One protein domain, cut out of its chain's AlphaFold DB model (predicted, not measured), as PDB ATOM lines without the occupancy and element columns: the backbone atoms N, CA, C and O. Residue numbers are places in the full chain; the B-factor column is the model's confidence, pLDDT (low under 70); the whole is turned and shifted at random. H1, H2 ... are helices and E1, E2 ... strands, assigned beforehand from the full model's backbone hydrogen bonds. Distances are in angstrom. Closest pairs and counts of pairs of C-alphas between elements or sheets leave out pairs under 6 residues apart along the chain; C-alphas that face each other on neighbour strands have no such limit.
ATOM      1  N   ALA A   4     188.770 176.262  75.339       95.75
ATOM      2  CA  ALA A   4     189.051 176.209  73.906       95.75
ATOM      3  C   ALA A   4     190.374 176.922  73.585       95.75
ATOM      4  O   ALA A   4     191.228 176.357  72.896       95.75
ATOM      5  N   ALA A   5     190.584 178.104  74.167       96.12
ATOM      6  CA  ALA A   5     191.836 178.846  74.114       96.12
ATOM      7  C   ALA A   5     192.986 178.047  74.747       96.12
ATOM      8  O   ALA A   5     194.055 177.929  74.146       96.12
ATOM      9  N   ALA A   6     192.753 177.415  75.903       96.94
ATOM     10  CA  ALA A   6     193.736 176.544  76.546       96.94
ATOM     11  C   ALA A   6     194.137 175.370  75.645       96.94
ATOM     12  O   ALA A   6     195.320 175.050  75.525       96.94
ATOM     13  N   LYS A   7     193.167 174.745  74.965       97.44
ATOM     14  CA  LYS A   7     193.414 173.636  74.034       97.44
ATOM     15  C   LYS A   7     194.243 174.076  72.832       97.44
ATOM     16  O   LYS A   7     195.180 173.372  72.459       97.44
ATOM     17  N   ALA A   8     193.906 175.222  72.241       97.19
ATOM     18  CA  ALA A   8     194.658 175.793  71.129       97.19
ATOM     19  C   ALA A   8     196.097 176.117  71.553       97.19
ATOM     20  O   ALA A   8     197.038 175.667  70.900       97.19
ATOM     21  N   ARG A   9     196.279 176.787  72.699       97.75
ATOM     22  CA  ARG A   9     197.616 177.110  73.211       97.75
ATOM     23  C   ARG A   9     198.432 175.863  73.528       97.75
ATOM     24  O   ARG A   9     199.605 175.813  73.167       97.75
ATOM     25  N   LEU A  10     197.829 174.850  74.154       97.06
ATOM     26  CA  LEU A  10     198.520 173.602  74.485       97.06
ATOM     27  C   LEU A  10     198.998 172.861  73.228       97.06
ATOM     28  O   LEU A  10     200.051 172.232  73.262       97.06
ATOM     29  N   LYS A  11     198.257 172.960  72.114       96.38
ATOM     30  CA  LYS A  11     198.685 172.420  70.816       96.38
ATOM     31  C   LYS A  11     199.933 173.137  70.295       96.38
ATOM     32  O   LYS A  11     200.869 172.466  69.889       96.38
ATOM     33  N   THR A  12     199.982 174.463  70.350       96.62
ATOM     34  CA  THR A  12     201.186 175.208  69.949       96.62
ATOM     35  C   THR A  12     202.367 174.898  70.877       96.62
ATOM     36  O   THR A  12     203.472 174.651  70.408       96.62
ATOM     37  N   CYS A  13     202.131 174.793  72.191       97.00
ATOM     38  CA  CYS A  13     203.185 174.402  73.130       97.00
ATOM     39  C   CYS A  13     203.745 173.007  72.820       97.00
ATOM     40  O   CYS A  13     204.924 172.763  73.025       97.00
ATOM     41  N   GLU A  14     202.915 172.071  72.351       95.31
ATOM     42  CA  GLU A  14     203.367 170.734  71.956       95.31
ATOM     43  C   GLU A  14     204.420 170.774  70.841       95.31
ATOM     44  O   GLU A  14     205.376 170.000  70.890       95.31
ATOM     45  N   GLU A  15     204.253 171.673  69.873       94.81
ATOM     46  CA  GLU A  15     205.193 171.881  68.770       94.81
ATOM     47  C   GLU A  15     206.492 172.524  69.285       94.81
ATOM     48  O   GLU A  15     207.582 172.018  69.016       94.81
ATOM     49  N   GLU A  16     206.380 173.564  70.118       96.75
ATOM     50  CA  GLU A  16     207.517 174.256  70.748       96.75
ATOM     51  C   GLU A  16     208.336 173.327  71.672       96.75
ATOM     52  O   GLU A  16     209.568 173.366  71.697       96.75
ATOM     53  N   LEU A  17     207.667 172.415  72.387       94.94
ATOM     54  CA  LEU A  17     208.300 171.405  73.244       94.94
ATOM     55  C   LEU A  17     209.083 170.339  72.457       94.94
ATOM     56  O   LEU A  17     209.768 169.514  73.064       94.94
ATOM     57  N   GLY A  18     208.981 170.319  71.124       89.69
ATOM     58  CA  GLY A  18     209.829 169.493  70.265       89.69
ATOM     59  C   GLY A  18     211.285 169.965  70.217       89.69
ATOM     60  O   GLY A  18     212.171 169.154  69.956       89.69
ATOM     61  N   SER A  19     211.533 171.247  70.496       90.44
ATOM     62  CA  SER A  19     212.862 171.873  70.448       90.44
ATOM     63  C   SER A  19     213.264 172.589  71.742       90.44
ATOM     64  O   SER A  19     214.432 172.934  71.894       90.44
ATOM     65  N   SER A  20     212.334 172.788  72.683       90.94
ATOM     66  CA  SER A  20     212.572 173.496  73.949       90.94
ATOM     67  C   SER A  20     212.185 172.650  75.167       90.94
ATOM     68  O   SER A  20     211.151 171.984  75.180       90.94
ATOM     69  N   ALA A  21     212.995 172.694  76.229       88.69
ATOM     70  CA  ALA A  21     212.718 171.961  77.473       88.69
ATOM     71  C   ALA A  21     211.593 172.600  78.310       88.69
ATOM     72  O   ALA A  21     210.888 171.896  79.043       88.69
ATOM     73  N   LEU A  22     211.425 173.915  78.174       93.81
ATOM     74  CA  LEU A  22     210.483 174.761  78.895       93.81
ATOM     75  C   LEU A  22     209.786 175.680  77.892       93.81
ATOM     76  O   LEU A  22     210.444 176.305  77.067       93.81
ATOM     77  N   VAL A  23     208.463 175.760  77.974       96.94
ATOM     78  CA  VAL A  23     207.641 176.571  77.079       96.94
ATOM     79  C   VAL A  23     206.638 177.373  77.892       96.94
ATOM     80  O   VAL A  23     205.910 176.823  78.722       96.94
ATOM     81  N   PHE A  24     206.575 178.675  77.623       97.56
ATOM     82  CA  PHE A  24     205.559 179.564  78.174       97.56
ATOM     83  C   PHE A  24     204.170 179.087  77.756       97.56
ATOM     84  O   PHE A  24     203.889 178.988  76.575       97.56
ATOM     85  N   PHE A  25     203.259 178.830  78.685       98.19
ATOM     86  CA  PHE A  25     201.879 178.503  78.341       98.19
ATOM     87  C   PHE A  25     201.032 179.774  78.286       98.19
ATOM     88  O   PHE A  25     200.458 180.093  77.246       98.19
ATOM     89  N   SER A  26     200.951 180.501  79.400       97.81
ATOM     90  CA  SER A  26     200.154 181.722  79.511       97.81
ATOM     91  C   SER A  26     200.517 182.526  80.749       97.81
ATOM     92  O   SER A  26     201.216 182.032  81.627       97.81
ATOM     93  N   SER A  27     199.991 183.741  80.843       96.88
ATOM     94  CA  SER A  27     200.039 184.554  82.051       96.88
ATOM     95  C   SER A  27     198.633 184.796  82.581       96.88
ATOM     96  O   SER A  27     197.695 185.018  81.813       96.88
ATOM     97  N   PHE A  28     198.507 184.800  83.898       95.75
ATOM     98  CA  PHE A  28     197.282 185.110  84.616       95.75
ATOM     99  C   PHE A  28     197.548 186.256  85.578       95.75
ATOM    100  O   PHE A  28     198.668 186.417  86.046       95.75
ATOM    101  N   GLU A  29     196.525 187.039  85.885       93.50
ATOM    102  CA  GLU A  29     196.622 188.106  86.872       93.50
ATOM    103  C   GLU A  29     195.579 187.873  87.957       93.50
ATOM    104  O   GLU A  29     194.417 187.571  87.665       93.50
ATOM    105  N   ARG A  30     196.011 187.979  89.211       87.44
ATOM    106  CA  ARG A  30     195.159 187.831  90.385       87.44
ATOM    107  C   ARG A  30     195.642 188.796  91.456       87.44
ATOM    108  O   ARG A  30     196.822 188.803  91.782       87.44
ATOM    109  N   ASP A  31     194.728 189.604  91.984       86.56
ATOM    110  CA  ASP A  31     194.995 190.539  93.084       86.56
ATOM    111  C   ASP A  31     196.204 191.469  92.815       86.56
ATOM    112  O   ASP A  31     197.008 191.747  93.699       86.56
ATOM    113  N   GLY A  32     196.352 191.923  91.560       87.25
ATOM    114  CA  GLY A  32     197.445 192.801  91.116       87.25
ATOM    115  C   GLY A  32     198.800 192.108  90.940       87.25
ATOM    116  O   GLY A  32     199.800 192.777  90.688       87.25
ATOM    117  N   ARG A  33     198.853 190.777  91.067       89.94
ATOM    118  CA  ARG A  33     200.062 189.971  90.887       89.94
ATOM    119  C   ARG A  33     199.942 189.100  89.644       89.94
ATOM    120  O   ARG A  33     198.951 188.390  89.448       89.94
ATOM    121  N   LYS A  34     200.969 189.144  88.797       95.56
ATOM    122  CA  LYS A  34     201.050 188.327  87.585       95.56
ATOM    123  C   LYS A  34     201.642 186.956  87.909       95.56
ATOM    124  O   LYS A  34     202.641 186.851  88.609       95.56
ATOM    125  N   LEU A  35     201.038 185.910  87.359       97.06
ATOM    126  CA  LEU A  35     201.517 184.537  87.385       97.06
ATOM    127  C   LEU A  35     201.800 184.081  85.954       97.06
ATOM    128  O   LEU A  35     200.880 183.903  85.153       97.06
ATOM    129  N   THR A  36     203.062 183.834  85.647       97.50
ATOM    130  CA  THR A  36     203.502 183.229  84.394       97.50
ATOM    131  C   THR A  36     203.506 181.708  84.540       97.50
ATOM    132  O   THR A  36     204.258 181.148  85.330       97.50
ATOM    133  N   LEU A  37     202.671 181.020  83.765       98.31
ATOM    134  CA  LEU A  37     202.612 179.564  83.701       98.31
ATOM    135  C   LEU A  37     203.451 179.058  82.529       98.31
ATOM    136  O   LEU A  37     203.196 179.421  81.382       98.31
ATOM    137  N   SER A  38     204.386 178.156  82.809       98.31
ATOM    138  CA  SER A  38     205.160 177.415  81.813       98.31
ATOM    139  C   SER A  38     205.001 175.906  81.997       98.31
ATOM    140  O   SER A  38     204.760 175.403  83.098       98.31
ATOM    141  N   ILE A  39     205.145 175.165  80.903       97.81
ATOM    142  CA  ILE A  39     205.097 173.703  80.881       97.81
ATOM    143  C   ILE A  39     206.391 173.133  80.311       97.81
ATOM    144  O   ILE A  39     207.081 173.784  79.531       97.81
ATOM    145  N   THR A  40     206.719 171.903  80.696       97.06
ATOM    146  CA  THR A  40     207.980 171.259  80.309       97.06
ATOM    147  C   THR A  40     207.780 170.069  79.378       97.06
ATOM    148  O   THR A  40     206.715 169.437  79.341       97.06
ATOM    149  N   ALA A  41     208.846 169.691  78.671       94.44
ATOM    150  CA  ALA A  41     208.859 168.480  77.851       94.44
ATOM    151  C   ALA A  41     208.627 167.223  78.713       94.44
ATOM    152  O   ALA A  41     207.980 166.261  78.283       94.44
ATOM    153  N   GLN A  42     209.093 167.256  79.966       94.12
ATOM    154  CA  GLN A  42     208.840 166.204  80.942       94.12
ATOM    155  C   GLN A  42     207.352 166.084  81.279       94.12
ATOM    156  O   GLN A  42     206.822 164.970  81.215       94.12
ATOM    157  N   LEU A  43     206.668 167.199  81.571       96.94
ATOM    158  CA  LEU A  43     205.226 167.187  81.809       96.94
ATOM    159  C   LEU A  43     204.493 166.557  80.628       96.94
ATOM    160  O   LEU A  43     203.676 165.664  80.832       96.94
ATOM    161  N   ARG A  44     204.816 166.974  79.397       96.75
ATOM    162  CA  ARG A  44     204.215 166.403  78.185       96.75
ATOM    163  C   ARG A  44     204.400 164.890  78.131       96.75
ATOM    164  O   ARG A  44     203.425 164.158  77.972       96.75
ATOM    165  N   LYS A  45     205.629 164.403  78.311       94.56
ATOM    166  CA  LYS A  45     205.936 162.965  78.295       94.56
ATOM    167  C   LYS A  45     205.130 162.193  79.345       94.56
ATOM    168  O   LYS A  45     204.620 161.114  79.048       94.56
ATOM    169  N   ARG A  46     205.016 162.728  80.565       94.69
ATOM    170  CA  ARG A  46     204.259 162.108  81.667       94.69
ATOM    171  C   ARG A  46     202.760 162.118  81.405       94.69
ATOM    172  O   ARG A  46     202.132 161.069  81.463       94.69
ATOM    173  N   ALA A  47     202.220 163.261  81.009       95.94
ATOM    174  CA  ALA A  47     200.809 163.426  80.700       95.94
ATOM    175  C   ALA A  47     200.354 162.549  79.520       95.94
ATOM    176  O   ALA A  47     199.250 162.010  79.554       95.94
ATOM    177  N   ILE A  48     201.195 162.364  78.493       96.19
ATOM    178  CA  ILE A  48     200.922 161.419  77.399       96.19
ATOM    179  C   ILE A  48     200.901 159.987  77.935       96.19
ATOM    180  O   ILE A  48     199.952 159.253  77.663       96.19
ATOM    181  N   LYS A  49     201.912 159.597  78.722       95.06
ATOM    182  CA  LYS A  49     201.991 158.255  79.318       95.06
ATOM    183  C   LYS A  49     200.765 157.936  80.183       95.06
ATOM    184  O   LYS A  49     200.269 156.815  80.132       95.06
ATOM    185  N   ASP A  50     200.274 158.915  80.934       93.19
ATOM    186  CA  ASP A  50     199.125 158.773  81.833       93.19
ATOM    187  C   ASP A  50     197.768 158.996  81.122       93.19
ATOM    188  O   ASP A  50     196.711 158.958  81.763       93.19
ATOM    189  N   GLY A  51     197.785 159.224  79.800       95.31
ATOM    190  CA  GLY A  51     196.595 159.358  78.955       95.31
ATOM    191  C   GLY A  51     195.790 160.642  79.171       95.31
ATOM    192  O   GLY A  51     194.601 160.670  78.870       95.31
ATOM    193  N   ILE A  52     196.406 161.695  79.714       95.38
ATOM    194  CA  ILE A  52     195.728 162.954  80.066       95.38
ATOM    195  C   ILE A  52     196.146 164.154  79.210       95.38
ATOM    196  O   ILE A  52     195.586 165.239  79.355       95.38
ATOM    197  N   TRP A  53     197.138 164.005  78.329       96.56
ATOM    198  CA  TRP A  53     197.591 165.118  77.492       96.56
ATOM    199  C   TRP A  53     196.441 165.678  76.644       96.56
ATOM    200  O   TRP A  53     195.849 164.958  75.838       96.56
ATOM    201  N   ARG A  54     196.136 166.972  76.816       95.56
ATOM    202  CA  ARG A  54     194.994 167.677  76.193       95.56
ATOM    203  C   ARG A  54     193.608 167.130  76.578       95.56
ATOM    204  O   ARG A  54     192.630 167.453  75.901       95.56
ATOM    205  N   SER A  55     193.498 166.335  77.645       96.12
ATOM    206  CA  SER A  55     192.197 165.927  78.183       96.12
ATOM    207  C   SER A  55     191.456 167.124  78.781       96.12
ATOM    208  O   SER A  55     192.057 168.157  79.092       96.12
ATOM    209  N   LYS A  56     190.138 166.994  78.968       95.19
ATOM    210  CA  LYS A  56     189.327 168.053  79.584       95.19
ATOM    211  C   LYS A  56     189.833 168.384  80.990       95.19
ATOM    212  O   LYS A  56     189.959 169.552  81.324       95.19
ATOM    213  N   GLU A  57     190.176 167.370  81.777       94.25
ATOM    214  CA  GLU A  57     190.680 167.515  83.144       94.25
ATOM    215  C   GLU A  57     192.010 168.271  83.176       94.25
ATOM    216  O   GLU A  57     192.178 169.176  83.994       94.25
ATOM    217  N   MET A  58     192.937 167.959  82.263       95.88
ATOM    218  CA  MET A  58     194.208 168.679  82.166       95.88
ATOM    219  C   MET A  58     193.983 170.142  81.787       95.88
ATOM    220  O   MET A  58     194.565 171.026  82.410       95.88
ATOM    221  N   LEU A  59     193.123 170.403  80.800       96.94
ATOM    222  CA  LEU A  59     192.814 171.761  80.354       96.94
ATOM    223  C   LEU A  59     192.151 172.585  81.463       96.94
ATOM    224  O   LEU A  59     192.598 173.697  81.722       96.94
ATOM    225  N   THR A  60     191.164 172.022  82.168       95.50
ATOM    226  CA  THR A  60     190.550 172.660  83.343       95.50
ATOM    227  C   THR A  60     191.596 172.957  84.417       95.50
ATOM    228  O   THR A  60     191.635 174.050  84.976       95.50
ATOM    229  N   THR A  61     192.494 172.007  84.682       96.12
ATOM    230  CA  THR A  61     193.544 172.197  85.688       96.12
ATOM    231  C   THR A  61     194.510 173.307  85.284       96.12
ATOM    232  O   THR A  61     194.849 174.131  86.121       96.12
ATOM    233  N   LEU A  62     194.905 173.392  84.009       97.25
ATOM    234  CA  LEU A  62     195.741 174.487  83.503       97.25
ATOM    235  C   LEU A  62     195.051 175.848  83.649       97.25
ATOM    236  O   LEU A  62     195.696 176.813  84.050       97.25
ATOM    237  N   THR A  63     193.748 175.936  83.368       95.88
ATOM    238  CA  THR A  63     193.006 177.196  83.527       95.88
ATOM    239  C   THR A  63     192.867 177.618  84.988       95.88
ATOM    240  O   THR A  63     192.849 178.815  85.251       95.88
ATOM    241  N   ASN A  64     192.873 176.677  85.940       95.25
ATOM    242  CA  ASN A  64     192.826 176.974  87.377       95.25
ATOM    243  C   ASN A  64     194.061 177.733  87.890       95.25
ATOM    244  O   ASN A  64     194.028 178.264  88.998       95.25
ATOM    245  N   ALA A  65     195.133 177.847  87.098       95.12
ATOM    246  CA  ALA A  65     196.233 178.753  87.417       95.12
ATOM    247  C   ALA A  65     195.759 180.216  87.546       95.12
ATOM    248  O   ALA A  65     196.390 180.998  88.253       95.12
ATOM    249  N   SER A  66     194.607 180.575  86.960       94.44
ATOM    250  CA  SER A  66     193.986 181.891  87.140       94.44
ATOM    251  C   SER A  66     193.531 182.190  88.567       94.44
ATOM    252  O   SER A  66     193.278 183.348  88.881       94.44
ATOM    253  N   TYR A  67     193.405 181.177  89.431       91.50
ATOM    254  CA  TYR A  67     193.140 181.411  90.851       91.50
ATOM    255  C   TYR A  67     194.346 182.014  91.580       91.50
ATOM    256  O   TYR A  67     194.172 182.551  92.667       91.50
ATOM    257  N   GLY A  68     195.540 181.974  90.979       90.88
ATOM    258  CA  GLY A  68     196.759 182.504  91.576       90.88
ATOM    259  C   GLY A  68     197.291 181.651  92.730       90.88
ATOM    260  O   GLY A  68     196.743 180.599  93.082       90.88
ATOM    261  N   PHE A  69     198.411 182.096  93.296       90.62
ATOM    262  CA  PHE A  69     199.010 181.508  94.490       90.62
ATOM    263  C   PHE A  69     198.765 182.423  95.691       90.62
ATOM    264  O   PHE A  69     199.109 183.601  95.661       90.62
ATOM    265  N   HIS A  70     198.189 181.873  96.760       84.56
ATOM    266  CA  HIS A  70     197.913 182.614  97.989       84.56
ATOM    267  C   HIS A  70     198.906 182.216  99.075       84.56
ATOM    268  O   HIS A  70     198.856 181.091  99.565       84.56
ATOM    269  N   THR A  71     199.777 183.130  99.500       81.56
ATOM    270  CA  THR A  71     200.801 182.832 100.517       81.56
ATOM    271  C   THR A  71     200.179 182.489 101.876       81.56
ATOM    272  O   THR A  71     200.570 181.504 102.505       81.56
ATOM    273  N   GLU A  72     199.141 183.229 102.283       78.75
ATOM    274  CA  GLU A  72     198.421 183.047 103.558       78.75
ATOM    275  C   GLU A  72     197.616 181.739 103.615       78.75
ATOM    276  O   GLU A  72     197.498 181.113 104.665       78.75
ATOM    277  N   ALA A  73     197.104 181.289 102.467       76.50
ATOM    278  CA  ALA A  73     196.330 180.055 102.319       76.50
ATOM    279  C   ALA A  73     197.065 179.022 101.449       76.50
ATOM    280  O   ALA A  73     196.450 178.229 100.733       76.50
ATOM    281  N   SER A  74     198.397 179.023 101.525       77.62
ATOM    282  CA  SER A  74     199.282 178.240 100.652       77.62
ATOM    283  C   SER A  74     199.159 176.732 100.858       77.62
ATOM    284  O   SER A  74     199.581 175.943 100.012       77.62
ATOM    285  N   ARG A  75     198.531 176.310 101.959       78.12
ATOM    286  CA  ARG A  75     198.217 174.916 102.272       78.12
ATOM    287  C   ARG A  75     196.709 174.698 102.158       78.12
ATOM    288  O   ARG A  75     195.936 175.245 102.938       78.12
ATOM    289  N   SER A  76     196.284 173.852 101.221       69.44
ATOM    290  CA  SER A  76     194.889 173.393 101.149       69.44
ATOM    291  C   SER A  76     194.737 172.000 101.734       69.44
ATOM    292  O   SER A  76     195.373 171.048 101.273       69.44
ATOM    293  N   VAL A  77     193.853 171.903 102.724       62.78
ATOM    294  CA  VAL A  77     193.421 170.648 103.355       62.78
ATOM    295  C   VAL A  77     192.198 170.053 102.643       62.78
ATOM    296  O   VAL A  77     191.921 168.869 102.786       62.78
ATOM    297  N   SER A  78     191.467 170.858 101.858       62.06
ATOM    298  CA  SER A  78     190.084 170.575 101.444       62.06
ATOM    299  C   SER A  78     189.879 170.305  99.948       62.06
ATOM    300  O   SER A  78     188.747 170.341  99.478       62.06
ATOM    301  N   GLY A  79     190.940 170.041  99.177       67.25
ATOM    302  CA  GLY A  79     190.809 169.670  97.756       67.25
ATOM    303  C   GLY A  79     190.221 170.766  96.857       67.25
ATOM    304  O   GLY A  79     189.765 170.470  95.758       67.25
ATOM    305  N   ARG A  80     190.221 172.018  97.332       83.81
ATOM    306  CA  ARG A  80     189.827 173.191  96.546       83.81
ATOM    307  C   ARG A  80     190.712 173.347  95.312       83.81
ATOM    308  O   ARG A  80     191.869 172.930  95.320       83.81
ATOM    309  N   ASP A  81     190.155 173.982  94.294       89.81
ATOM    310  CA  ASP A  81     190.884 174.372  93.098       89.81
ATOM    311  C   ASP A  81     191.858 175.517  93.414       89.81
ATOM    312  O   ASP A  81     191.534 176.423  94.183       89.81
ATOM    313  N   GLY A  82     193.050 175.476  92.818       91.75
ATOM    314  CA  GLY A  82     194.080 176.504  93.010       91.75
ATOM    315  C   GLY A  82     195.498 175.945  93.076       91.75
ATOM    316  O   GLY A  82     195.733 174.772  92.777       91.75
ATOM    317  N   ILE A  83     196.451 176.797  93.456       94.19
ATOM    318  CA  ILE A  83     197.872 176.449  93.585       94.19
ATOM    319  C   ILE A  83     198.218 176.321  95.068       94.19
ATOM    320  O   ILE A  83     198.022 177.260  95.837       94.19
ATOM    321  N   TYR A  84     198.763 175.172  95.466       94.00
ATOM    322  CA  TYR A  84     199.101 174.893  96.863       94.00
ATOM    323  C   TYR A  84     200.479 174.273  97.008       94.00
ATOM    324  O   TYR A  84     200.889 173.460  96.182       94.00
ATOM    325  N   LEU A  85     201.152 174.598  98.109       94.06
ATOM    326  CA  LEU A  85     202.427 174.007  98.487       94.06
ATOM    327  C   LEU A  85     202.286 172.509  98.756       94.06
ATOM    328  O   LEU A  85     201.311 172.042  99.355       94.06
ATOM    329  N   LEU A  86     203.309 171.766  98.347       91.19
ATOM    330  CA  LEU A  86     203.535 170.395  98.768       91.19
ATOM    331  C   LEU A  86     204.551 170.377  99.908       91.19
ATOM    332  O   LEU A  86     205.660 170.886  99.784       91.19
ATOM    333  N   ASP A  87     204.161 169.767 101.026       86.12
ATOM    334  CA  ASP A  87     205.012 169.661 102.207       86.12
ATOM    335  C   ASP A  87     205.809 168.353 102.183       86.12
ATOM    336  O   ASP A  87     205.247 167.255 102.235       86.12
ATOM    337  N   ARG A  88     207.140 168.473 102.166       84.25
ATOM    338  CA  ARG A  88     208.074 167.343 102.232       84.25
ATOM    339  C   ARG A  88     208.000 166.572 103.559       84.25
ATOM    340  O   ARG A  88     208.483 165.441 103.642       84.25
ATOM    341  N   LYS A  89     207.405 167.157 104.604       85.75
ATOM    342  CA  LYS A  89     207.306 166.594 105.960       85.75
ATOM    343  C   LYS A  89     206.046 165.759 106.197       85.75
ATOM    344  O   LYS A  89     205.961 165.110 107.234       85.75
ATOM    345  N   PHE A  90     205.094 165.723 105.262       80.25
ATOM    346  CA  PHE A  90     203.898 164.885 105.410       80.25
ATOM    347  C   PHE A  90     204.268 163.390 105.476       80.25
ATOM    348  O   PHE A  90     205.116 162.916 104.714       80.25
ATOM    349  N   ARG A  91     203.670 162.644 106.414       82.75
ATOM    350  CA  ARG A  91     203.915 161.206 106.612       82.75
ATOM    351  C   ARG A  91     202.589 160.453 106.812       82.75
ATOM    352  O   ARG A  91     201.755 160.946 107.569       82.75
ATOM    353  N   PRO A  92     202.408 159.268 106.194       82.00
ATOM    354  CA  PRO A  92     203.322 158.617 105.245       82.00
ATOM    355  C   PRO A  92     203.450 159.397 103.924       82.00
ATOM    356  O   PRO A  92     202.594 160.209 103.584       82.00
ATOM    357  N   GLU A  93     204.550 159.185 103.197       85.62
ATOM    358  CA  GLU A  93     204.758 159.832 101.896       85.62
ATOM    359  C   GLU A  93     203.680 159.383 100.894       85.62
ATOM    360  O   GLU A  93     203.424 158.188 100.742       85.62
ATOM    361  N   ASN A  94     203.054 160.339 100.202       89.81
ATOM    362  CA  ASN A  94     202.068 160.055  99.155       89.81
ATOM    363  C   ASN A  94     202.690 160.098  97.746       89.81
ATOM    364  O   ASN A  94     203.843 160.491  97.557       89.81
ATOM    365  N   GLU A  95     201.919 159.715  96.726       91.31
ATOM    366  CA  GLU A  95     202.443 159.618  95.357       91.31
ATOM    367  C   GLU A  95     202.911 160.962  94.785       91.31
ATOM    368  O   GLU A  95     203.907 160.998  94.060       91.31
ATOM    369  N   MET A  96     202.241 162.068  95.121       92.56
ATOM    370  CA  MET A  96     202.646 163.403  94.665       92.56
ATOM    371  C   MET A  96     204.031 163.767  95.195       92.56
ATOM    372  O   MET A  96     204.864 164.265  94.440       92.56
ATOM    373  N   MET A  97     204.289 163.482  96.474       93.19
ATOM    374  CA  MET A  97     205.593 163.710  97.091       93.19
ATOM    375  C   MET A  97     206.669 162.857  96.423       93.19
ATOM    376  O   MET A  97     207.695 163.392  96.008       93.19
ATOM    377  N   ARG A  98     206.389 161.569  96.200       93.19
ATOM    378  CA  ARG A  98     207.331 160.657  95.538       93.19
ATOM    379  C   ARG A  98     207.674 161.113  94.123       93.19
ATOM    380  O   ARG A  98     208.824 161.016  93.698       93.19
ATOM    381  N   LYS A  99     206.680 161.601  93.375       94.75
ATOM    382  CA  LYS A  99     206.859 162.145  92.022       94.75
ATOM    383  C   LYS A  99     207.670 163.434  92.028       94.75
ATOM    384  O   LYS A  99     208.642 163.531  91.286       94.75
ATOM    385  N   LEU A 100     207.292 164.404  92.854       96.00
ATOM    386  CA  LEU A 100     207.908 165.724  92.804       96.00
ATOM    387  C   LEU A 100     209.263 165.759  93.520       96.00
ATOM    388  O   LEU A 100     210.244 166.186  92.924       96.00
ATOM    389  N   PHE A 101     209.352 165.264  94.755       95.50
ATOM    390  CA  PHE A 101     210.606 165.245  95.508       95.50
ATOM    391  C   PHE A 101     211.529 164.135  95.007       95.50
ATOM    392  O   PHE A 101     212.559 164.410  94.397       95.50
ATOM    393  N   GLY A 102     211.114 162.874  95.154       93.56
ATOM    394  CA  GLY A 102     211.991 161.732  94.892       93.56
ATOM    395  C   GLY A 102     212.368 161.516  93.421       93.56
ATOM    396  O   GLY A 102     213.462 161.033  93.133       93.56
ATOM    397  N   ARG A 103     211.481 161.835  92.463       94.75
ATOM    398  CA  ARG A 103     211.738 161.591  91.026       94.75
ATOM    399  C   ARG A 103     212.161 162.827  90.237       94.75
ATOM    400  O   ARG A 103     212.646 162.639  89.119       94.75
ATOM    401  N   TYR A 104     211.983 164.030  90.780       95.75
ATOM    402  CA  TYR A 104     212.330 165.274  90.096       95.75
ATOM    403  C   TYR A 104     213.316 166.120  90.908       95.75
ATOM    404  O   TYR A 104     214.487 166.137  90.546       95.75
ATOM    405  N   ILE A 105     212.906 166.740  92.015       96.50
ATOM    406  CA  ILE A 105     213.745 167.688  92.777       96.50
ATOM    407  C   ILE A 105     215.052 167.044  93.267       96.50
ATOM    408  O   ILE A 105     216.131 167.574  93.031       96.50
ATOM    409  N   ASP A 106     214.975 165.871  93.896       95.69
ATOM    410  CA  ASP A 106     216.141 165.219  94.514       95.69
ATOM    411  C   ASP A 106     216.951 164.367  93.531       95.69
ATOM    412  O   ASP A 106     218.041 163.874  93.840       95.69
ATOM    413  N   LYS A 107     216.399 164.122  92.341       95.44
ATOM    414  CA  LYS A 107     216.979 163.188  91.385       95.44
ATOM    415  C   LYS A 107     218.008 163.902  90.513       95.44
ATOM    416  O   LYS A 107     217.660 164.755  89.705       95.44
ATOM    417  N   LYS A 108     219.269 163.468  90.584       94.06
ATOM    418  CA  LYS A 108     220.325 163.947  89.677       94.06
ATOM    419  C   LYS A 108     219.936 163.742  88.207       94.06
ATOM    420  O   LYS A 108     219.447 162.670  87.839       94.06
ATOM    421  N   GLY A 109     220.177 164.760  87.378       92.88
ATOM    422  CA  GLY A 109     219.870 164.738  85.944       92.88
ATOM    423  C   GLY A 109     218.372 164.739  85.621       92.88
ATOM    424  O   GLY A 109     217.971 164.262  84.562       92.88
ATOM    425  N   SER A 110     217.524 165.204  86.542       93.19
ATOM    426  CA  SER A 110     216.086 165.359  86.303       93.19
ATOM    427  C   SER A 110     215.722 166.603  85.492       93.19
ATOM    428  O   SER A 110     214.601 166.670  84.996       93.19
ATOM    429  N   GLY A 111     216.626 167.581  85.370       93.50
ATOM    430  CA  GLY A 111     216.328 168.902  84.818       93.50
ATOM    431  C   GLY A 111     215.930 169.948  85.869       93.50
ATOM    432  O   GLY A 111     215.542 171.049  85.491       93.50
ATOM    433  N   PHE A 112     215.930 169.620  87.170       96.62
ATOM    434  CA  PHE A 112     215.527 170.564  88.223       96.62
ATOM    435  C   PHE A 112     216.541 171.697  88.441       96.62
ATOM    436  O   PHE A 112     216.138 172.849  88.582       96.62
ATOM    437  N   LEU A 113     217.843 171.394  88.438       96.31
ATOM    438  CA  LEU A 113     218.880 172.414  88.634       96.31
ATOM    439  C   LEU A 113     218.972 173.342  87.421       96.31
ATOM    440  O   LEU A 113     219.045 174.555  87.575       96.31
ATOM    441  N   GLU A 114     218.868 172.772  86.224       94.69
ATOM    442  CA  GLU A 114     218.826 173.497  84.958       94.69
ATOM    443  C   GLU A 114     217.589 174.405  84.879       94.69
ATOM    444  O   GLU A 114     217.649 175.509  84.343       94.69
ATOM    445  N   LEU A 115     216.460 173.968  85.451       95.12
ATOM    446  CA  LEU A 115     215.269 174.805  85.576       95.12
ATOM    447  C   LEU A 115     215.495 175.980  86.536       95.12
ATOM    448  O   LEU A 115     215.095 177.097  86.220       95.12
ATOM    449  N   ALA A 116     216.103 175.739  87.699       95.62
ATOM    450  CA  ALA A 116     216.404 176.797  88.663       95.62
ATOM    451  C   ALA A 116     217.343 177.855  88.063       95.62
ATOM    452  O   ALA A 116     217.074 179.050  88.175       95.62
ATOM    453  N   GLU A 117     218.370 177.410  87.333       94.50
ATOM    454  CA  GLU A 117     219.276 178.274  86.575       94.50
ATOM    455  C   GLU A 117     218.526 179.093  85.513       94.50
ATOM    456  O   GLU A 117     218.675 180.313  85.461       94.50
ATOM    457  N   ALA A 118     217.650 178.462  84.723       91.81
ATOM    458  CA  ALA A 118     216.852 179.154  83.707       91.81
ATOM    459  C   ALA A 118     215.895 180.210  84.293       91.81
ATOM    460  O   ALA A 118     215.561 181.183  83.618       91.81
ATOM    461  N   LEU A 119     215.452 180.026  85.540       91.88
ATOM    462  CA  LEU A 119     214.632 180.994  86.273       91.88
ATOM    463  C   LEU A 119     215.468 182.035  87.035       91.88
ATOM    464  O   LEU A 119     214.892 182.951  87.623       91.88
ATOM    465  N   ASN A 120     216.800 181.906  87.035       93.06
ATOM    466  CA  ASN A 120     217.718 182.691  87.858       93.06
ATOM    467  C   ASN A 120     217.307 182.685  89.345       93.06
ATOM    468  O   ASN A 120     217.194 183.733  89.986       93.06
ATOM    469  N   GLN A 121     217.009 181.494  89.872       94.75
ATOM    470  CA  GLN A 121     216.595 181.276  91.256       94.75
ATOM    471  C   GLN A 121     217.523 180.286  91.950       94.75
ATOM    472  O   GLN A 121     218.020 179.340  91.337       94.75
ATOM    473  N   ASP A 122     217.690 180.468  93.257       95.62
ATOM    474  CA  ASP A 122     218.249 179.425  94.109       95.62
ATOM    475  C   ASP A 122     217.313 178.197  94.074       95.62
ATOM    476  O   ASP A 122     216.106 178.356  94.307       95.62
ATOM    477  N   PRO A 123     217.813 176.977  93.792       95.62
ATOM    478  CA  PRO A 123     217.014 175.759  93.883       95.62
ATOM    479  C   PRO A 123     216.246 175.613  95.205       95.62
ATOM    480  O   PRO A 123     215.135 175.084  95.201       95.62
ATOM    481  N   GLU A 124     216.797 176.092  96.325       94.50
ATOM    482  CA  GLU A 124     216.136 176.040  97.637       94.50
ATOM    483  C   GLU A 124     215.004 177.069  97.787       94.50
ATOM    484  O   GLU A 124     214.096 176.872  98.599       94.50
ATOM    485  N   ALA A 125     215.014 178.139  96.986       94.81
ATOM    486  CA  ALA A 125     213.954 179.146  96.958       94.81
ATOM    487  C   ALA A 125     212.740 178.714  96.114       94.81
ATOM    488  O   ALA A 125     211.663 179.306  96.228       94.81
ATOM    489  N   LEU A 126     212.881 177.678  95.279       96.62
ATOM    490  CA  LEU A 126     211.784 177.157  94.469       96.62
ATOM    491  C   LEU A 126     210.779 176.390  95.327       96.62
ATOM    492  O   LEU A 126     211.088 175.379  95.958       96.62
ATOM    493  N   LEU A 127     209.528 176.837  95.288       96.44
ATOM    494  CA  LEU A 127     208.455 176.270  96.088       96.44
ATOM    495  C   LEU A 127     207.825 175.064  95.375       96.44
ATOM    496  O   LEU A 127     207.244 175.228  94.301       96.44
ATOM    497  N   PRO A 128     207.860 173.851  95.954       96.56
ATOM    498  CA  PRO A 128     207.174 172.692  95.396       96.56
ATOM    499  C   PRO A 128     205.662 172.887  95.505       96.56
ATOM    500  O   PRO A 128     205.133 173.086  96.602       96.56
ATOM    501  N   VAL A 129     204.945 172.802  94.386       96.31
ATOM    502  CA  VAL A 129     203.508 173.087  94.336       96.31
ATOM    503  C   VAL A 129     202.722 172.033  93.566       96.31
ATOM    504  O   VAL A 129     203.232 171.302  92.715       96.31
ATOM    505  N   ARG A 130     201.426 171.994  93.860       95.00
ATOM    506  CA  ARG A 130     200.399 171.341  93.057       95.00
ATOM    507  C   ARG A 130     199.393 172.380  92.577       95.00
ATOM    508  O   ARG A 130     198.884 173.165  93.374       95.00
ATOM    509  N   LEU A 131     199.080 172.341  91.292       95.88
ATOM    510  CA  LEU A 131     197.941 173.016  90.691       95.88
ATOM    511  C   LEU A 131     196.776 172.028  90.648       95.88
ATOM    512  O   LEU A 131     196.896 170.943  90.080       95.88
ATOM    513  N   VAL A 132     195.676 172.381  91.298       93.12
ATOM    514  CA  VAL A 132     194.576 171.470  91.609       93.12
ATOM    515  C   VAL A 132     193.342 171.838  90.798       93.12
ATOM    516  O   VAL A 132     192.939 173.004  90.739       93.12
ATOM    517  N   SER A 133     192.727 170.821  90.208       90.50
ATOM    518  CA  SER A 133     191.303 170.819  89.901       90.50
ATOM    519  C   SER A 133     190.618 169.696  90.669       90.50
ATOM    520  O   SER A 133     191.266 168.747  91.120       90.50
ATOM    521  N   HIS A 134     189.291 169.750  90.729       83.69
ATOM    522  CA  HIS A 134     188.456 168.687  91.284       83.69
ATOM    523  C   HIS A 134     188.828 167.264  90.803       83.69
ATOM    524  O   HIS A 134     188.649 166.294  91.538       83.69
ATOM    525  N   HIS A 135     189.346 167.115  89.579       82.38
ATOM    526  CA  HIS A 135     189.599 165.805  88.969       82.38
ATOM    527  C   HIS A 135     191.065 165.365  88.980       82.38
ATOM    528  O   HIS A 135     191.333 164.166  88.868       82.38
ATOM    529  N   MET A 136     192.016 166.297  89.058       91.88
ATOM    530  CA  MET A 136     193.434 165.959  88.973       91.88
ATOM    531  C   MET A 136     194.347 167.058  89.511       91.88
ATOM    532  O   MET A 136     193.931 168.187  89.770       91.88
ATOM    533  N   ARG A 137     195.631 166.721  89.639       93.81
ATOM    534  CA  ARG A 137     196.673 167.642  90.089       93.81
ATOM    535  C   ARG A 137     197.815 167.669  89.082       93.81
ATOM    536  O   ARG A 137     198.282 166.622  88.640       93.81
ATOM    537  N   LEU A 138     198.270 168.860  88.722       97.00
ATOM    538  CA  LEU A 138     199.523 169.063  87.999       97.00
ATOM    539  C   LEU A 138     200.587 169.460  89.018       97.00
ATOM    540  O   LEU A 138     200.332 170.278  89.896       97.00
ATOM    541  N   LEU A 139     201.754 168.835  88.945       97.50
ATOM    542  CA  LEU A 139     202.846 169.030  89.890       97.50
ATOM    543  C   LEU A 139     203.895 169.934  89.258       97.50
ATOM    544  O   LEU A 139     204.170 169.830  88.060       97.50
ATOM    545  N   GLY A 140     204.481 170.806  90.063       97.69
ATOM    546  CA  GLY A 140     205.397 171.816  89.571       97.69
ATOM    547  C   GLY A 140     206.200 172.479  90.669       97.69
ATOM    548  O   GLY A 140     206.149 172.091  91.837       97.69
ATOM    549  N   VAL A 141     206.922 173.509  90.261       97.75
ATOM    550  CA  VAL A 141     207.629 174.423  91.149       97.75
ATOM    551  C   VAL A 141     207.182 175.848  90.867       97.75
ATOM    552  O   VAL A 141     206.815 176.181  89.739       97.75
ATOM    553  N   LEU A 142     207.176 176.674  91.905       97.56
ATOM    554  CA  LEU A 142     206.824 178.080  91.843       97.56
ATOM    555  C   LEU A 142     208.041 178.905  92.266       97.56
ATOM    556  O   LEU A 142     208.531 178.754  93.383       97.56
ATOM    557  N   ALA A 143     208.506 179.778  91.379       96.69
ATOM    558  CA  ALA A 143     209.446 180.837  91.718       96.69
ATOM    559  C   ALA A 143     208.660 182.106  92.038       96.69
ATOM    560  O   ALA A 143     207.857 182.549  91.214       96.69
ATOM    561  N   GLN A 144     208.885 182.691  93.211       93.81
ATOM    562  CA  GLN A 144     208.265 183.963  93.567       93.81
ATOM    563  C   GLN A 144     209.224 185.110  93.261       93.81
ATOM    564  O   GLN A 144     210.265 185.243  93.899       93.81
ATOM    565  N   GLY A 145     208.877 185.938  92.277       88.38
ATOM    566  CA  GLY A 145     209.606 187.161  91.964       88.38
ATOM    567  C   GLY A 145     209.059 188.367  92.725       88.38
ATOM    568  O   GLY A 145     208.093 188.283  93.485       88.38
ATOM    569  N   LYS A 146     209.674 189.532  92.514       85.25
ATOM    570  CA  LYS A 146     209.194 190.789  93.106       85.25
ATOM    571  C   LYS A 146     207.834 191.192  92.522       85.25
ATOM    572  O   LYS A 146     206.902 191.454  93.282       85.25
ATOM    573  N   ASP A 147     207.728 191.151  91.195       85.31
ATOM    574  CA  ASP A 147     206.585 191.682  90.440       85.31
ATOM    575  C   ASP A 147     205.720 190.582  89.796       85.31
ATOM    576  O   ASP A 147     204.526 190.775  89.565       85.31
ATOM    577  N   GLU A 148     206.294 189.403  89.544       92.44
ATOM    578  CA  GLU A 148     205.573 188.252  89.003       92.44
ATOM    579  C   GLU A 148     206.040 186.934  89.628       92.44
ATOM    580  O   GLU A 148     207.175 186.803  90.084       92.44
ATOM    581  N   ASP A 149     205.144 185.955  89.647       95.38
ATOM    582  CA  ASP A 149     205.437 184.579  90.027       95.38
ATOM    583  C   ASP A 149     205.552 183.708  88.768       95.38
ATOM    584  O   ASP A 149     204.795 183.878  87.811       95.38
ATOM    585  N   HIS A 150     206.451 182.725  88.771       97.25
ATOM    586  CA  HIS A 150     206.606 181.766  87.676       97.25
ATOM    587  C   HIS A 150     206.244 180.363  88.150       97.25
ATOM    588  O   HIS A 150     206.970 179.748  88.929       97.25
ATOM    589  N   LEU A 151     205.123 179.840  87.659       98.12
ATOM    590  CA  LEU A 151     204.710 178.457  87.865       98.12
ATOM    591  C   LEU A 151     205.227 177.594  86.716       98.12
ATOM    592  O   LEU A 151     204.862 177.807  85.561       98.12
ATOM    593  N   VAL A 152     206.016 176.571  87.034       98.31
ATOM    594  CA  VAL A 152     206.540 175.616  86.055       98.31
ATOM    595  C   VAL A 152     206.039 174.214  86.363       98.31
ATOM    596  O   VAL A 152     206.335 173.652  87.415       98.31
ATOM    597  N   LEU A 153     205.284 173.629  85.432       98.44
ATOM    598  CA  LEU A 153     204.693 172.299  85.588       98.44
ATOM    599  C   LEU A 153     205.583 171.200  84.988       98.44
ATOM    600  O   LEU A 153     206.064 171.307  83.854       98.44
ATOM    601  N   VAL A 154     205.766 170.113  85.744       97.50
ATOM    602  CA  VAL A 154     206.772 169.066  85.474       97.50
ATOM    603  C   VAL A 154     206.233 167.636  85.535       97.50
ATOM    604  O   VAL A 154     206.822 166.737  84.934       97.50
ATOM    605  N   ASP A 155     205.117 167.399  86.225       96.56
ATOM    606  CA  ASP A 155     204.496 166.073  86.321       96.56
ATOM    607  C   ASP A 155     202.976 166.184  86.547       96.56
ATOM    608  O   ASP A 155     202.424 167.275  86.707       96.56
ATOM    609  N   CYS A 156     202.280 165.053  86.560       95.38
ATOM    610  CA  CYS A 156     200.847 164.961  86.804       95.38
ATOM    611  C   CYS A 156     200.510 163.886  87.836       95.38
ATOM    612  O   CYS A 156     201.193 162.869  87.988       95.38
ATOM    613  N   ASP A 157     199.408 164.091  88.550       91.94
ATOM    614  CA  ASP A 157     198.887 163.134  89.505       91.94
ATOM    615  C   ASP A 157     197.361 162.991  89.457       91.94
ATOM    616  O   ASP A 157     196.608 163.966  89.477       91.94
ATOM    617  N   ARG A 158     196.919 161.730  89.435       85.75
ATOM    618  CA  ARG A 158     195.508 161.314  89.413       85.75
ATOM    619  C   ARG A 158     195.105 160.503  90.650       85.75
ATOM    620  O   ARG A 158     193.982 160.014  90.707       85.75
TER     621      ARG A 158
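What this domain is: This is residues 4 to 158 of the 160 residues of an uncharacterized protein of Blastopirellula sp (UniProt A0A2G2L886). A strongly twisted sheet of six strands curls round helix H3, with H1 beside H3 on that same face, over the edge strand E1. H4 and H5 cover parts of the opposite face, and H2 sits at the sheet's level, next to E6. The 155 printed residues hold five named helices and six named strands, in the order H1 E1 E2 H2 H3 E3 H4 H5 E4 E5 E6; the sheet is mixed, in the order E1 E2 E6 E5 E4 E3, and the class is mixed, helices and strands. The whole is compact and rounded, with a radius of gyration of the C-alphas of 14.3 A and spans of 37 by 37 by 31 A.

Where its parts are: The strands are E1, residues 22 to 30, 23.2 A; E2, 33 to 40, 22.9 A; E6, 148 to 157, 26.0 A; E5, 136 to 144, 23.8 A; E4, 127 to 133, 19.0 A; and E3, 82 to 85. E1 bends by 53 degrees at residue 25, E5 by 53 degrees at residue 140 and E6 by 65 degrees at residue 154. The helices are H1, residues 4 to 16, 18.8 A; H2, 41 to 49; H3, 56 to 67, 17.9 A; H4, 95 to 105, 14.1 A; and H5, 112 to 118. H1 begins at C-alpha 4 (189.051, 176.209, 73.906), and E6 ends at C-alpha 157 (198.887, 163.134, 89.505).

How they stand to each other: E4, E5 and E6 form a meander, each strand the antiparallel neighbour of the one before, with N 131 and O 138 at 2.8 A and N 152 and O 141 at 2.8 A. E2 is parallel to E6, with N 38 and O 151 at 2.8 A. E1 and E2 are an antiparallel hairpin, with N 28 and O 35 at 2.8 A; E3 is antiparallel to E4, with N 84 and O 130 at 2.9 A. The closest C-alphas of H3 and E4 are those of Thr 61 and Ser 133, 5.0 A. H1 runs along E1 at a height of 9.3 A over the sheet, and its residues 6 to 7 touch H3, about perpendicular at 81 degrees; the closest C-alphas are those of Ala 6 and Leu 59, 6.2 A. H2 comes closest to E6 at the C-alphas of Leu 43 and Val 154, 4.4 A. H4 is slantwise to the strands at a height of 8.8 A, its closest C-alphas to E6 being Met 96 and Asp 157, 6.4 A. H5 is only just over E6, with 3 of its C-alphas falling on that strand. In H1, H2 and H5 every O i to N i+4 pair is within hydrogen-bond range; in H3 5 of 8 are, in H4 5 of 7.

The domain as a whole: The C-alphas farthest apart, those of Ala 8 and Arg 91, are 39.5 A apart. The printed part has no cut. The long link is H3 to E3, residues 68 to 81. Mean pLDDT of the printed part is 92.6; residues 76 to 79 are under 70.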